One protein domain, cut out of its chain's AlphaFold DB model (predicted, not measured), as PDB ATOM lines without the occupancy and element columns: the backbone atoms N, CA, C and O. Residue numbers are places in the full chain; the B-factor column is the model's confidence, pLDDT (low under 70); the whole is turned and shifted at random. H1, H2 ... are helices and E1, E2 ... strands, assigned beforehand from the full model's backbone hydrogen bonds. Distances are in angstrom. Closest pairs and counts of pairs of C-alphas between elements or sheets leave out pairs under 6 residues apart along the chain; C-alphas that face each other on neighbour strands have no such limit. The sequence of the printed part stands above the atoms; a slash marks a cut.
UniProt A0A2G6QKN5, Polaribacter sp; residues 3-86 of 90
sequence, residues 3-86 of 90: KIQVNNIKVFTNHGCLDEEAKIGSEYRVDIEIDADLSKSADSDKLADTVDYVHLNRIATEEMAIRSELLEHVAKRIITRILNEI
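Overview. This is residues 3 to 86 of the 90 residues of a protein of Polaribacter sp (UniProt A0A2G6QKN5). Two long antiparallel strands, E1 and E2, make a narrow ribbon, and a helical hairpin packs along it, with H3 against the ribbon, mostly at E1, and H4 folded back beside H3. The short helices H1 and H2 lie at opposite ends of the long axis, H1 in the turn that joins the strands and H2 beyond the end of E2. The printed part has 84 residues, in the order E1, H1, E2, H2, H3, H4, and its class is mixed, helices and strands. It is a loose rod, with a radius of gyration of the C-alphas of 15.0 A and spans of 52 by 20 by 15 A.

Arrangement. E1, residues 3 to 13, and E2, residues 26 to 36, are antiparallel neighbours at 161 degrees; N 4 and O 34 are 2.9 A apart and N 28 and O 11 are 2.8 A apart, both within hydrogen-bond range. Between them in the chain, H1, residues 19 to 24, touches no helix, and neither does H2, residues 39 to 44. The closest C-alphas of E1 and H3, residues 53 to 64, are those of Val 11 and Thr 61, 6.5 A apart; for E2 and H3 they are those of Val 30 and Ala 60, 7.3 A apart. H3 and H4, residues 71 to 85, form a helical hairpin: they touch, closest at the C-alphas of Ala 60 and Ile 78, 5.9 A apart, and run opposite ways at a steep tilt of 40 degrees. E2 and H4 are near each other, with 7 pairs of C-alphas within 10 A, while E1 and H4 are apart. In H1, H2, H3 and H4 every O i to N i+4 pair is within hydrogen-bond range.

Along the chain. E1 begins at C-alpha 3 (99.422, 70.805, 89.640) and is 28.0 A long; H1 follows, then E2, 31.9 A long. After H2, H3 spans 16.4 A, and H4 spans 20.9 A, ending at C-alpha 85 (107.320, 86.723, 87.619).

Size, cuts and confidence. The two C-alphas farthest apart are those of Asp 19 and Asp 43, 51.9 A. The printed part has no cut and no long link. Mean pLDDT of the printed part is 93.2, and no printed residue is under 70.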
ATOM      1  N   LYS A   3      99.129  70.084  88.400       91.62
ATOM      2  CA  LYS A   3      99.422  70.805  89.640       91.62
ATOM      3  C   LYS A   3     100.895  70.706  89.980       91.62
ATOM      4  O   LYS A   3     101.470  69.620  89.898       91.62
ATOM      5  N   ILE A   4     101.474  71.819  90.411       92.19
ATOM      6  CA  ILE A   4     102.811  71.866  91.001       92.19
ATOM      7  C   ILE A   4     102.656  72.273  92.459       92.19
ATOM      8  O   ILE A   4     102.044  73.292  92.769       92.19
ATOM      9  N   GLN A   5     103.197  71.449  93.353       94.69
ATOM     10  CA  GLN A   5     103.127  71.663  94.792       94.69
ATOM     11  C   GLN A   5     104.534  71.785  95.370       94.69
ATOM     12  O   GLN A   5     105.373  70.900  95.186       94.69
ATOM     13  N   VAL A   6     104.773  72.867  96.103       95.56
ATOM     14  CA  VAL A   6     105.992  73.082  96.882       95.56
ATOM     15  C   VAL A   6     105.586  73.163  98.344       95.56
ATOM     16  O   VAL A   6     105.057  74.172  98.802       95.56
ATOM     17  N   ASN A   7     105.806  72.064  99.059       96.12
ATOM     18  CA  ASN A   7     105.322  71.888 100.423       96.12
ATOM     19  C   ASN A   7     106.457  72.005 101.441       96.12
ATOM     20  O   ASN A   7     107.614  71.688 101.152       96.12
ATOM     21  N   ASN A   8     106.088  72.361 102.667       95.19
ATOM     22  CA  ASN A   8     106.951  72.389 103.839       95.19
ATOM     23  C   ASN A   8     108.153  73.337 103.692       95.19
ATOM     24  O   ASN A   8     109.248  73.043 104.179       95.19
ATOM     25  N   ILE A   9     107.947  74.489 103.043       95.62
ATOM     26  CA  ILE A   9     108.934  75.571 103.036       95.62
ATOM     27  C   ILE A   9     108.962  76.153 104.448       95.62
ATOM     28  O   ILE A   9     107.965  76.700 104.922       95.62
ATOM     29  N   LYS A  10     110.091  76.006 105.137       96.00
ATOM     30  CA  LYS A  10     110.277  76.487 106.507       96.00
ATOM     31  C   LYS A  10     111.067  77.781 106.499       96.00
ATOM     32  O   LYS A  10     112.183  77.813 105.986       96.00
ATOM     33  N   VAL A  11     110.505  78.822 107.101       95.56
ATOM     34  CA  VAL A  11     111.150  80.132 107.204       95.56
ATOM     35  C   VAL A  11     111.040  80.632 108.634       95.56
ATOM     36  O   VAL A  11     109.951  80.674 109.201       95.56
ATOM     37  N   PHE A  12     112.168  81.026 109.221       94.56
ATOM     38  CA  PHE A  12     112.178  81.706 110.509       94.56
ATOM     39  C   PHE A  12     112.086  83.216 110.291       94.56
ATOM     40  O   PHE A  12     112.928  83.795 109.607       94.56
ATOM     41  N   THR A  13     111.063  83.850 110.854       93.38
ATOM     42  CA  THR A  13     110.800  85.288 110.679       93.38
ATOM     43  C   THR A  13     109.989  85.825 111.859       93.38
ATOM     44  O   THR A  13     109.571  85.071 112.735       93.38
ATOM     45  N   ASN A  14     109.808  87.138 111.927       93.94
ATOM     46  CA  ASN A  14     109.212  87.858 113.052       93.94
ATOM     47  C   ASN A  14     107.926  88.600 112.663       93.94
ATOM     48  O   ASN A  14     107.711  89.756 113.050       93.94
ATOM     49  N   HIS A  15     107.081  87.935 111.867       92.88
ATOM     50  CA  HIS A  15     105.719  88.399 111.620       92.88
ATOM     51  C   HIS A  15     104.917  88.459 112.924       92.88
ATOM     52  O   HIS A  15     105.202  87.730 113.870       92.88
ATOM     53  N   GLY A  16     103.910  89.324 112.952       90.38
ATOM     54  CA  GLY A  16     103.038  89.489 114.106       90.38
ATOM     55  C   GLY A  16     102.798  90.949 114.469       90.38
ATOM     56  O   GLY A  16     103.601  91.839 114.149       90.38
ATOM     57  N   CYS A  17     101.662  91.179 115.119       88.69
ATOM     58  CA  CYS A  17     101.201  92.498 115.543       88.69
ATOM     59  C   CYS A  17     101.837  92.935 116.868       88.69
ATOM     60  O   CYS A  17     101.871  94.130 117.155       88.69
ATOM     61  N   LEU A  18     102.301  91.988 117.688       88.19
ATOM     62  CA  LEU A  18     102.845  92.280 119.009       88.19
ATOM     63  C   LEU A  18     104.343  92.605 118.931       88.19
ATOM     64  O   LEU A  18     105.100  92.016 118.153       88.19
ATOM     65  N   ASP A  19     104.796  93.520 119.786       83.50
ATOM     66  CA  ASP A  19     106.211  93.904 119.868       83.50
ATOM     67  C   ASP A  19     107.102  92.741 120.335       83.50
ATOM     68  O   ASP A  19     108.291  92.680 120.010       83.50
ATOM     69  N   GLU A  20     106.546  91.804 121.101       83.56
ATOM     70  CA  GLU A  20     107.210  90.576 121.526       83.56
ATOM     71  C   GLU A  20     107.467  89.628 120.346       83.56
ATOM     72  O   GLU A  20     108.563  89.071 120.239       83.56
ATOM     73  N   GLU A  21     106.511  89.496 119.419       80.62
ATOM     74  CA  GLU A  21     106.651  88.670 118.208       80.62
ATOM     75  C   GLU A  21     107.765  89.212 117.308       80.62
ATOM     76  O   GLU A  21     108.586  88.450 116.793       80.62
ATOM     77  N   ALA A  22     107.871  90.544 117.222       80.06
ATOM     78  CA  ALA A  22     108.934  91.228 116.491       80.06
ATOM     79  C   ALA A  22     110.345  90.891 117.014       80.06
ATOM     80  O   ALA A  22     111.313  90.954 116.250       80.06
ATOM     81  N   LYS A  23     110.473  90.554 118.305       82.19
ATOM     82  CA  LYS A  23     111.755  90.289 118.980       82.19
ATOM     83  C   LYS A  23     112.123  88.811 119.020       82.19
ATOM     84  O   LYS A  23     113.305  88.495 118.922       82.19
ATOM     85  N   ILE A  24     111.144  87.927 119.206       87.88
ATOM     86  CA  ILE A  24     111.391  86.488 119.374       87.88
ATOM     87  C   ILE A  24     111.446  85.789 118.013       87.88
ATOM     88  O   ILE A  24     112.350  84.987 117.781       87.88
ATOM     89  N   GLY A  25     110.520  86.114 117.109       88.44
ATOM     90  CA  GLY A  25     110.324  85.373 115.865       88.44
ATOM     91  C   GLY A  25     109.720  83.981 116.071       88.44
ATOM     92  O   GLY A  25     109.533  83.502 117.190       88.44
ATOM     93  N   SER A  26     109.357  83.325 114.976       91.62
ATOM     94  CA  SER A  26     108.820  81.960 114.963       91.62
ATOM     95  C   SER A  26     109.164  81.253 113.652       91.62
ATOM     96  O   SER A  26     109.479  81.892 112.646       91.62
ATOM     97  N   GLU A  27     109.115  79.919 113.663       94.31
ATOM     98  CA  GLU A  27     109.169  79.125 112.434       94.31
ATOM     99  C   GLU A  27     107.783  79.128 111.782       94.31
ATOM    100  O   GLU A  27     106.801  78.677 112.372       94.31
ATOM    101  N   TYR A  28     107.718  79.620 110.551       95.75
ATOM    102  CA  TYR A  28     106.535  79.579 109.708       95.75
ATOM    103  C   TYR A  28     106.705  78.508 108.638       95.75
ATOM    104  O   TYR A  28     107.805  78.280 108.125       95.75
ATOM    105  N   ARG A  29     105.588  77.871 108.284       96.88
ATOM    106  CA  ARG A  29     105.505  76.930 107.169       96.88
ATOM    107  C   ARG A  29     104.688  77.548 106.046       96.88
ATOM    108  O   ARG A  29     103.591  78.043 106.296       96.88
ATOM    109  N   VAL A  30     105.215  77.471 104.832       97.25
ATOM    110  CA  VAL A  30     104.525  77.872 103.609       97.25
ATOM    111  C   VAL A  30     104.368  76.650 102.714       97.25
ATOM    112  O   VAL A  30     105.328  75.916 102.470       97.25
ATOM    113  N   ASP A  31     103.144  76.453 102.241       97.44
ATOM    114  CA  ASP A  31     102.773  75.443 101.259       97.44
ATOM    115  C   ASP A  31     102.203  76.190 100.044       97.44
ATOM    116  O   ASP A  31     101.340  77.059 100.197       97.44
ATOM    117  N   ILE A  32     102.728  75.906  98.852       96.50
ATOM    118  CA  ILE A  32     102.323  76.549  97.596       96.50
ATOM    119  C   ILE A  32     101.769  75.481  96.662       96.50
ATOM    120  O   ILE A  32     102.448  74.497  96.375       96.50
ATOM    121  N   GLU A  33     100.562  75.708  96.154       95.50
ATOM    122  CA  GLU A  33      99.943  74.926  95.087       95.50
ATOM    123  C   GLU A  33      99.663  75.849  93.902       95.50
ATOM    124  O   GLU A  33      99.090  76.924  94.075       95.50
ATOM    125  N   ILE A  34     100.093  75.427  92.716       93.19
ATOM    126  CA  ILE A  34      99.924  76.147  91.458       93.19
ATOM    127  C   ILE A  34      99.215  75.239  90.462       93.19
ATOM    128  O   ILE A  34      99.667  74.116  90.210       93.19
ATOM    129  N   ASP A  35      98.140  75.749  89.871       91.50
ATOM    130  CA  ASP A  35      97.507  75.164  88.698       91.50
ATOM    131  C   ASP A  35      98.182  75.723  87.436       91.50
ATOM    132  O   ASP A  35      98.327  76.933  87.275       91.50
ATOM    133  N   ALA A  36      98.636  74.841  86.545       89.31
ATOM    134  CA  ALA A  36      99.268  75.236  85.284       89.31
ATOM    135  C   ALA A  36      99.032  74.187  84.187       89.31
ATOM    136  O   ALA A  36      98.757  73.006  84.453       89.31
ATOM    137  N   ASP A  37      99.149  74.591  82.922       89.75
ATOM    138  CA  ASP A  37      99.171  73.633  81.820       89.75
ATOM    139  C   ASP A  37     100.563  73.005  81.670       89.75
ATOM    140  O   ASP A  37     101.489  73.596  81.123       89.75
ATOM    141  N   LEU A  38     100.700  71.771  82.156       90.12
ATOM    142  CA  LEU A  38     101.954  71.019  82.111       90.12
ATOM    143  C   LEU A  38     102.117  70.182  80.836       90.12
ATOM    144  O   LEU A  38     103.149  69.527  80.684       90.12
ATOM    145  N   SER A  39     101.134  70.185  79.925       90.94
ATOM    146  CA  SER A  39     101.133  69.329  78.727       90.94
ATOM    147  C   SER A  39     102.391  69.525  77.877       90.94
ATOM    148  O   SER A  39     103.113  68.570  77.602       90.94
ATOM    149  N   LYS A  40     102.732  70.781  77.568       91.19
ATOM    150  CA  LYS A  40     103.925  71.132  76.788       91.19
ATOM    151  C   LYS A  40     105.221  70.692  77.470       91.19
ATOM    152  O   LYS A  40     106.127  70.183  76.811       91.19
ATOM    153  N   SER A  41     105.325  70.892  78.782       91.69
ATOM    154  CA  SER A  41     106.514  70.493  79.538       91.69
ATOM    155  C   SER A  41     106.698  68.980  79.600       91.69
ATOM    156  O   SER A  41     107.827  68.507  79.518       91.69
ATOM    157  N   ALA A  42     105.594  68.229  79.666       91.62
ATOM    158  CA  ALA A  42     105.614  66.773  79.700       91.62
ATOM    159  C   ALA A  42     106.146  66.163  78.392       91.62
ATOM    160  O   ALA A  42     106.836  65.148  78.437       91.62
ATOM    161  N   ASP A  43     105.871  66.797  77.248       94.56
ATOM    162  CA  ASP A  43     106.367  66.340  75.943       94.56
ATOM    163  C   ASP A  43     107.788  66.836  75.633       94.56
ATOM    164  O   ASP A  43     108.567  66.153  74.967       94.56
ATOM    165  N   SER A  44     108.121  68.054  76.066       94.69
ATOM    166  CA  SER A  44     109.374  68.724  75.695       94.69
ATOM    167  C   SER A  44     110.551  68.443  76.625       94.69
ATOM    168  O   SER A  44     111.691  68.617  76.189       94.69
ATOM    169  N   ASP A  45     110.289  68.068  77.882       91.19
ATOM    170  CA  ASP A  45     111.281  67.934  78.961       91.19
ATOM    171  C   ASP A  45     112.130  69.208  79.176       91.19
ATOM    172  O   ASP A  45     113.316  69.171  79.511       91.19
ATOM    173  N   LYS A  46     111.539  70.388  78.938       90.19
ATOM    174  CA  LYS A  46     112.212  71.687  79.086       90.19
ATOM    175  C   LYS A  46     111.660  72.474  80.265       90.19
ATOM    176  O   LYS A  46     110.475  72.785  80.315       90.19
ATOM    177  N   LEU A  47     112.560  72.927  81.142       86.75
ATOM    178  CA  LEU A  47     112.221  73.801  82.272       86.75
ATOM    179  C   LEU A  47     111.544  75.111  81.826       86.75
ATOM    180  O   LEU A  47     110.664  75.614  82.506       86.75
ATOM    181  N   ALA A  48     111.919  75.641  80.657       87.44
ATOM    182  CA  ALA A  48     111.334  76.867  80.107       87.44
ATOM    183  C   ALA A  48     109.847  76.732  79.723       87.44
ATOM    184  O   ALA A  48     109.180  77.742  79.519       87.44
ATOM    185  N   ASP A  49     109.346  75.501  79.600       87.88
ATOM    186  CA  ASP A  49     107.964  75.201  79.228       87.88
ATOM    187  C   ASP A  49     107.091  74.846  80.451       87.88
ATOM    188  O   ASP A  49     105.947  74.434  80.272       87.88
ATOM    189  N   THR A  50     107.613  74.988  81.679       90.62
ATOM    190  CA  THR A  50     106.919  74.661  82.937       90.62
ATOM    191  C   THR A  50     107.102  75.740  84.007       90.62
ATOM    192  O   THR A  50     107.853  76.697  83.828       90.62
ATOM    193  N   VAL A  51     106.416  75.584  85.140       90.12
ATOM    194  CA  VAL A  51     106.606  76.438  86.319       90.12
ATOM    195  C   VAL A  51     107.780  75.908  87.142       90.12
ATOM    196  O   VAL A  51     107.763  74.773  87.617       90.12
ATOM    197  N   ASP A  52     108.804  76.738  87.336       91.50
ATOM    198  CA  ASP A  52     109.986  76.374  88.116       91.50
ATOM    199  C   ASP A  52     109.702  76.422  89.629       91.50
ATOM    200  O   ASP A  52     109.522  77.486  90.231       91.50
ATOM    201  N   TYR A  53     109.714  75.257  90.278       90.44
ATOM    202  CA  TYR A  53     109.519  75.146  91.724       90.44
ATOM    203  C   TYR A  53     110.652  75.787  92.544       90.44
ATOM    204  O   TYR A  53     110.420  76.195  93.686       90.44
ATOM    205  N   VAL A  54     111.866  75.902  91.991       93.69
ATOM    206  CA  VAL A  54     112.983  76.609  92.639       93.69
ATOM    207  C   VAL A  54     112.669  78.101  92.701       93.69
ATOM    208  O   VAL A  54     112.882  78.740  93.734       93.69
ATOM    209  N   HIS A  55     112.091  78.646  91.629       94.81
ATOM    210  CA  HIS A  55     111.634  80.031  91.574       94.81
ATOM    211  C   HIS A  55     110.490  80.284  92.567       94.81
ATOM    212  O   HIS A  55     110.558  81.253  93.324       94.81
ATOM    213  N   LEU A  56     109.507  79.378  92.658       95.94
ATOM    214  CA  LEU A  56     108.434  79.459  93.662       95.94
ATOM    215  C   LEU A  56     108.981  79.482  95.098       95.94
ATOM    216  O   LEU A  56     108.596  80.338  95.896       95.94
ATOM    217  N   ASN A  57     109.910  78.577  95.423       96.56
ATOM    218  CA  ASN A  57     110.528  78.512  96.749       96.56
ATOM    219  C   ASN A  57     111.299  79.801  97.078       96.56
ATOM    220  O   ASN A  57     111.170  80.348  98.178       96.56
ATOM    221  N   ARG A  58     112.045  80.328  96.101       97.25
ATOM    222  CA  ARG A  58     112.769  81.593  96.236       97.25
ATOM    223  C   ARG A  58     111.821  82.753  96.542       97.25
ATOM    224  O   ARG A  58     112.061  83.473  97.505       97.25
ATOM    225  N   ILE A  59     110.737  82.902  95.774       97.50
ATOM    226  CA  ILE A  59     109.731  83.951  96.010       97.50
ATOM    227  C   ILE A  59     109.148  83.820  97.422       97.50
ATOM    228  O   ILE A  59     109.112  84.803  98.158       97.50
ATOM    229  N   ALA A  60     108.746  82.611  97.824       97.44
ATOM    230  CA  ALA A  60     108.191  82.363  99.152       97.44
ATOM    231  C   ALA A  60     109.160  82.781 100.267       97.44
ATOM    232  O   ALA A  60     108.783  83.504 101.185       97.44
ATOM    233  N   THR A  61     110.421  82.359 100.162       96.75
ATOM    234  CA  THR A  61     111.454  82.638 101.167       96.75
ATOM    235  C   THR A  61     111.762  84.132 101.260       96.75
ATOM    236  O   THR A  61     111.863  84.672 102.361       96.75
ATOM    237  N   GLU A  62     111.873  84.816 100.120       97.69
ATOM    238  CA  GLU A  62     112.154  86.254 100.071       97.69
ATOM    239  C   GLU A  62     110.993  87.088 100.635       97.69
ATOM    240  O   GLU A  62     111.224  88.002 101.426       97.69
ATOM    241  N   GLU A  63     109.740  86.759 100.303       97.94
ATOM    242  CA  GLU A  63     108.577  87.500 100.810       97.94
ATOM    243  C   GLU A  63     108.297  87.252 102.298       97.94
ATOM    244  O   GLU A  63     107.849  88.168 102.998       97.94
ATOM    245  N   MET A  64     108.588  86.044 102.795       96.75
ATOM    246  CA  MET A  64     108.510  85.698 104.221       96.75
ATOM    247  C   MET A  64     109.611  86.376 105.053       96.75
ATOM    248  O   MET A  64     109.431  86.614 106.248       96.75
ATOM    249  N   ALA A  65     110.749  86.731 104.446       95.62
ATOM    250  CA  ALA A  65     111.808  87.474 105.130       95.62
ATOM    251  C   ALA A  65     111.413  88.934 105.440       95.62
ATOM    252  O   ALA A  65     112.031  89.584 106.284       95.62
ATOM    253  N   ILE A  66     110.378  89.463 104.778       95.31
ATOM    254  CA  ILE A  66     109.887  90.826 104.988       95.31
ATOM    255  C   ILE A  66     108.831  90.817 106.093       95.31
ATOM    256  O   ILE A  66     107.700  90.371 105.881       95.31
ATOM    257  N   ARG A  67     109.173  91.375 107.263       93.06
ATOM    258  CA  ARG A  67     108.259  91.469 108.412       93.06
ATOM    259  C   ARG A  67     106.896  92.041 108.010       93.06
ATOM    260  O   ARG A  67     106.770  92.935 107.175       93.06
ATOM    261  N   SER A  68     105.844  91.510 108.617       94.94
ATOM    262  CA  SER A  68     104.460  91.937 108.404       94.94
ATOM    263  C   SER A  68     103.640  91.615 109.633       94.94
ATOM    264  O   SER A  68     103.929  90.642 110.320       94.94
ATOM    265  N   GLU A  69     102.623  92.421 109.893       94.56
ATOM    266  CA  GLU A  69     101.704  92.198 111.010       94.56
ATOM    267  C   GLU A  69     100.775  91.008 110.736       94.56
ATOM    268  O   GLU A  69     100.506  90.211 111.627       94.56
ATOM    269  N   LEU A  70     100.347  90.851 109.477       95.06
ATOM    270  CA  LEU A  70      99.356  89.867 109.045       95.06
ATOM    271  C   LEU A  70      99.930  88.889 108.018       95.06
ATOM    272  O   LEU A  70     100.586  89.308 107.057       95.06
ATOM    273  N   LEU A  71      99.620  87.600 108.168       95.25
ATOM    274  CA  LEU A  71     100.021  86.560 107.213       95.25
ATOM    275  C   LEU A  71      99.277  86.687 105.885       95.25
ATOM    276  O   LEU A  71      99.841  86.392 104.837       95.25
ATOM    277  N   GLU A  72      98.053  87.206 105.901       97.06
ATOM    278  CA  GLU A  72      97.262  87.514 104.711       97.06
ATOM    279  C   GLU A  72      97.993  88.514 103.813       97.06
ATOM    280  O   GLU A  72      97.970  88.402 102.585       97.06
ATOM    281  N   HIS A  73      98.686  89.479 104.423       97.56
ATOM    282  CA  HIS A  73      99.483  90.446 103.685       97.56
ATOM    283  C   HIS A  73     100.701  89.779 103.035       97.56
ATOM    284  O   HIS A  73     100.981  90.039 101.865       97.56
ATOM    285  N   VAL A  74     101.376  88.874 103.752       97.25
ATOM    286  CA  VAL A  74     102.509  88.095 103.223       97.25
ATOM    287  C   VAL A  74     102.061  87.182 102.080       97.25
ATOM    288  O   VAL A  74     102.641  87.223 100.997       97.25
ATOM    289  N   ALA A  75     100.976  86.431 102.277       97.62
ATOM    290  CA  ALA A  75     100.397  85.548 101.269       97.62
ATOM    291  C   ALA A  75     100.024  86.322  99.998       97.62
ATOM    292  O   ALA A  75     100.353  85.895  98.891       97.62
ATOM    293  N   LYS A  76      99.419  87.510 100.141       97.94
ATOM    294  CA  LYS A  76      99.110  88.376  98.998       97.94
ATOM    295  C   LYS A  76     100.366  88.799  98.235       97.94
ATOM    296  O   LYS A  76     100.323  88.822  97.004       97.94
ATOM    297  N   ARG A  77     101.466  89.135  98.921       98.19
ATOM    298  CA  ARG A  77     102.731  89.482  98.249       98.19
ATOM    299  C   ARG A  77     103.308  88.297  97.485       98.19
ATOM    300  O   ARG A  77     103.649  88.468  96.320       98.19
ATOM    301  N   ILE A  78     103.330  87.112  98.100       97.75
ATOM    302  CA  ILE A  78     103.778  85.867  97.456       97.75
ATOM    303  C   ILE A  78     102.973  85.617  96.177       97.75
ATOM    304  O   ILE A  78     103.561  85.502  95.107       97.75
ATOM    305  N   ILE A  79     101.637  85.620  96.263       96.50
ATOM    306  CA  ILE A  79     100.750  85.390  95.110       96.50
ATOM    307  C   ILE A  79     100.992  86.434  94.016       96.50
ATOM    308  O   ILE A  79     101.198  86.086  92.857       96.50
ATOM    309  N   THR A  80     101.015  87.717  94.387       96.50
ATOM    310  CA  THR A  80     101.220  88.818  93.431       96.50
ATOM    311  C   THR A  80     102.554  88.668  92.705       96.50
ATOM    312  O   THR A  80     102.643  88.889  91.502       96.50
ATOM    313  N   ARG A  81     103.603  88.281  93.429       97.19
ATOM    314  CA  ARG A  81     104.943  88.133  92.874       97.19
ATOM    315  C   ARG A  81     105.076  86.895  91.988       97.19
ATOM    316  O   ARG A  81     105.702  86.997  90.939       97.19
ATOM    317  N   ILE A  82     104.437  85.781  92.351       95.75
ATOM    318  CA  ILE A  82     104.344  84.584  91.498       95.75
ATOM    319  C   ILE A  82     103.663  84.929  90.171       95.75
ATOM    320  O   ILE A  82     104.251  84.685  89.123       95.75
ATOM    321  N   LEU A  83     102.484  85.558  90.207       93.81
ATOM    322  CA  LEU A  83     101.735  85.922  88.996       93.81
ATOM    323  C   LEU A  83     102.490  86.928  88.110       93.81
ATOM    324  O   LEU A  83     102.382  86.886  86.889       93.81
ATOM    325  N   ASN A  84     103.280  87.823  88.710       94.44
ATOM    326  CA  ASN A  84     104.075  88.798  87.960       94.44
ATOM    327  C   ASN A  84     105.357  88.203  87.352       94.44
ATOM    328  O   ASN A  84     105.762  88.620  86.267       94.44
ATOM    329  N   GLU A  85     106.036  87.291  88.055       94.00
ATOM    330  CA  GLU A  85     107.320  86.723  87.619       94.00
ATOM    331  C   GLU A  85     107.165  85.437  86.789       94.00
ATOM    332  O   GLU A  85     108.090  85.089  86.055       94.00
ATOM    333  N   ILE A  86     106.024  84.740  86.881       90.56
ATOM    334  CA  ILE A  86     105.781  83.445  86.228       90.56
ATOM    335  C   ILE A  86     104.492  83.506  85.383       90.56
ATOM    336  O   ILE A  86     103.425  83.116  85.850       90.56
TER     337      ILE A  86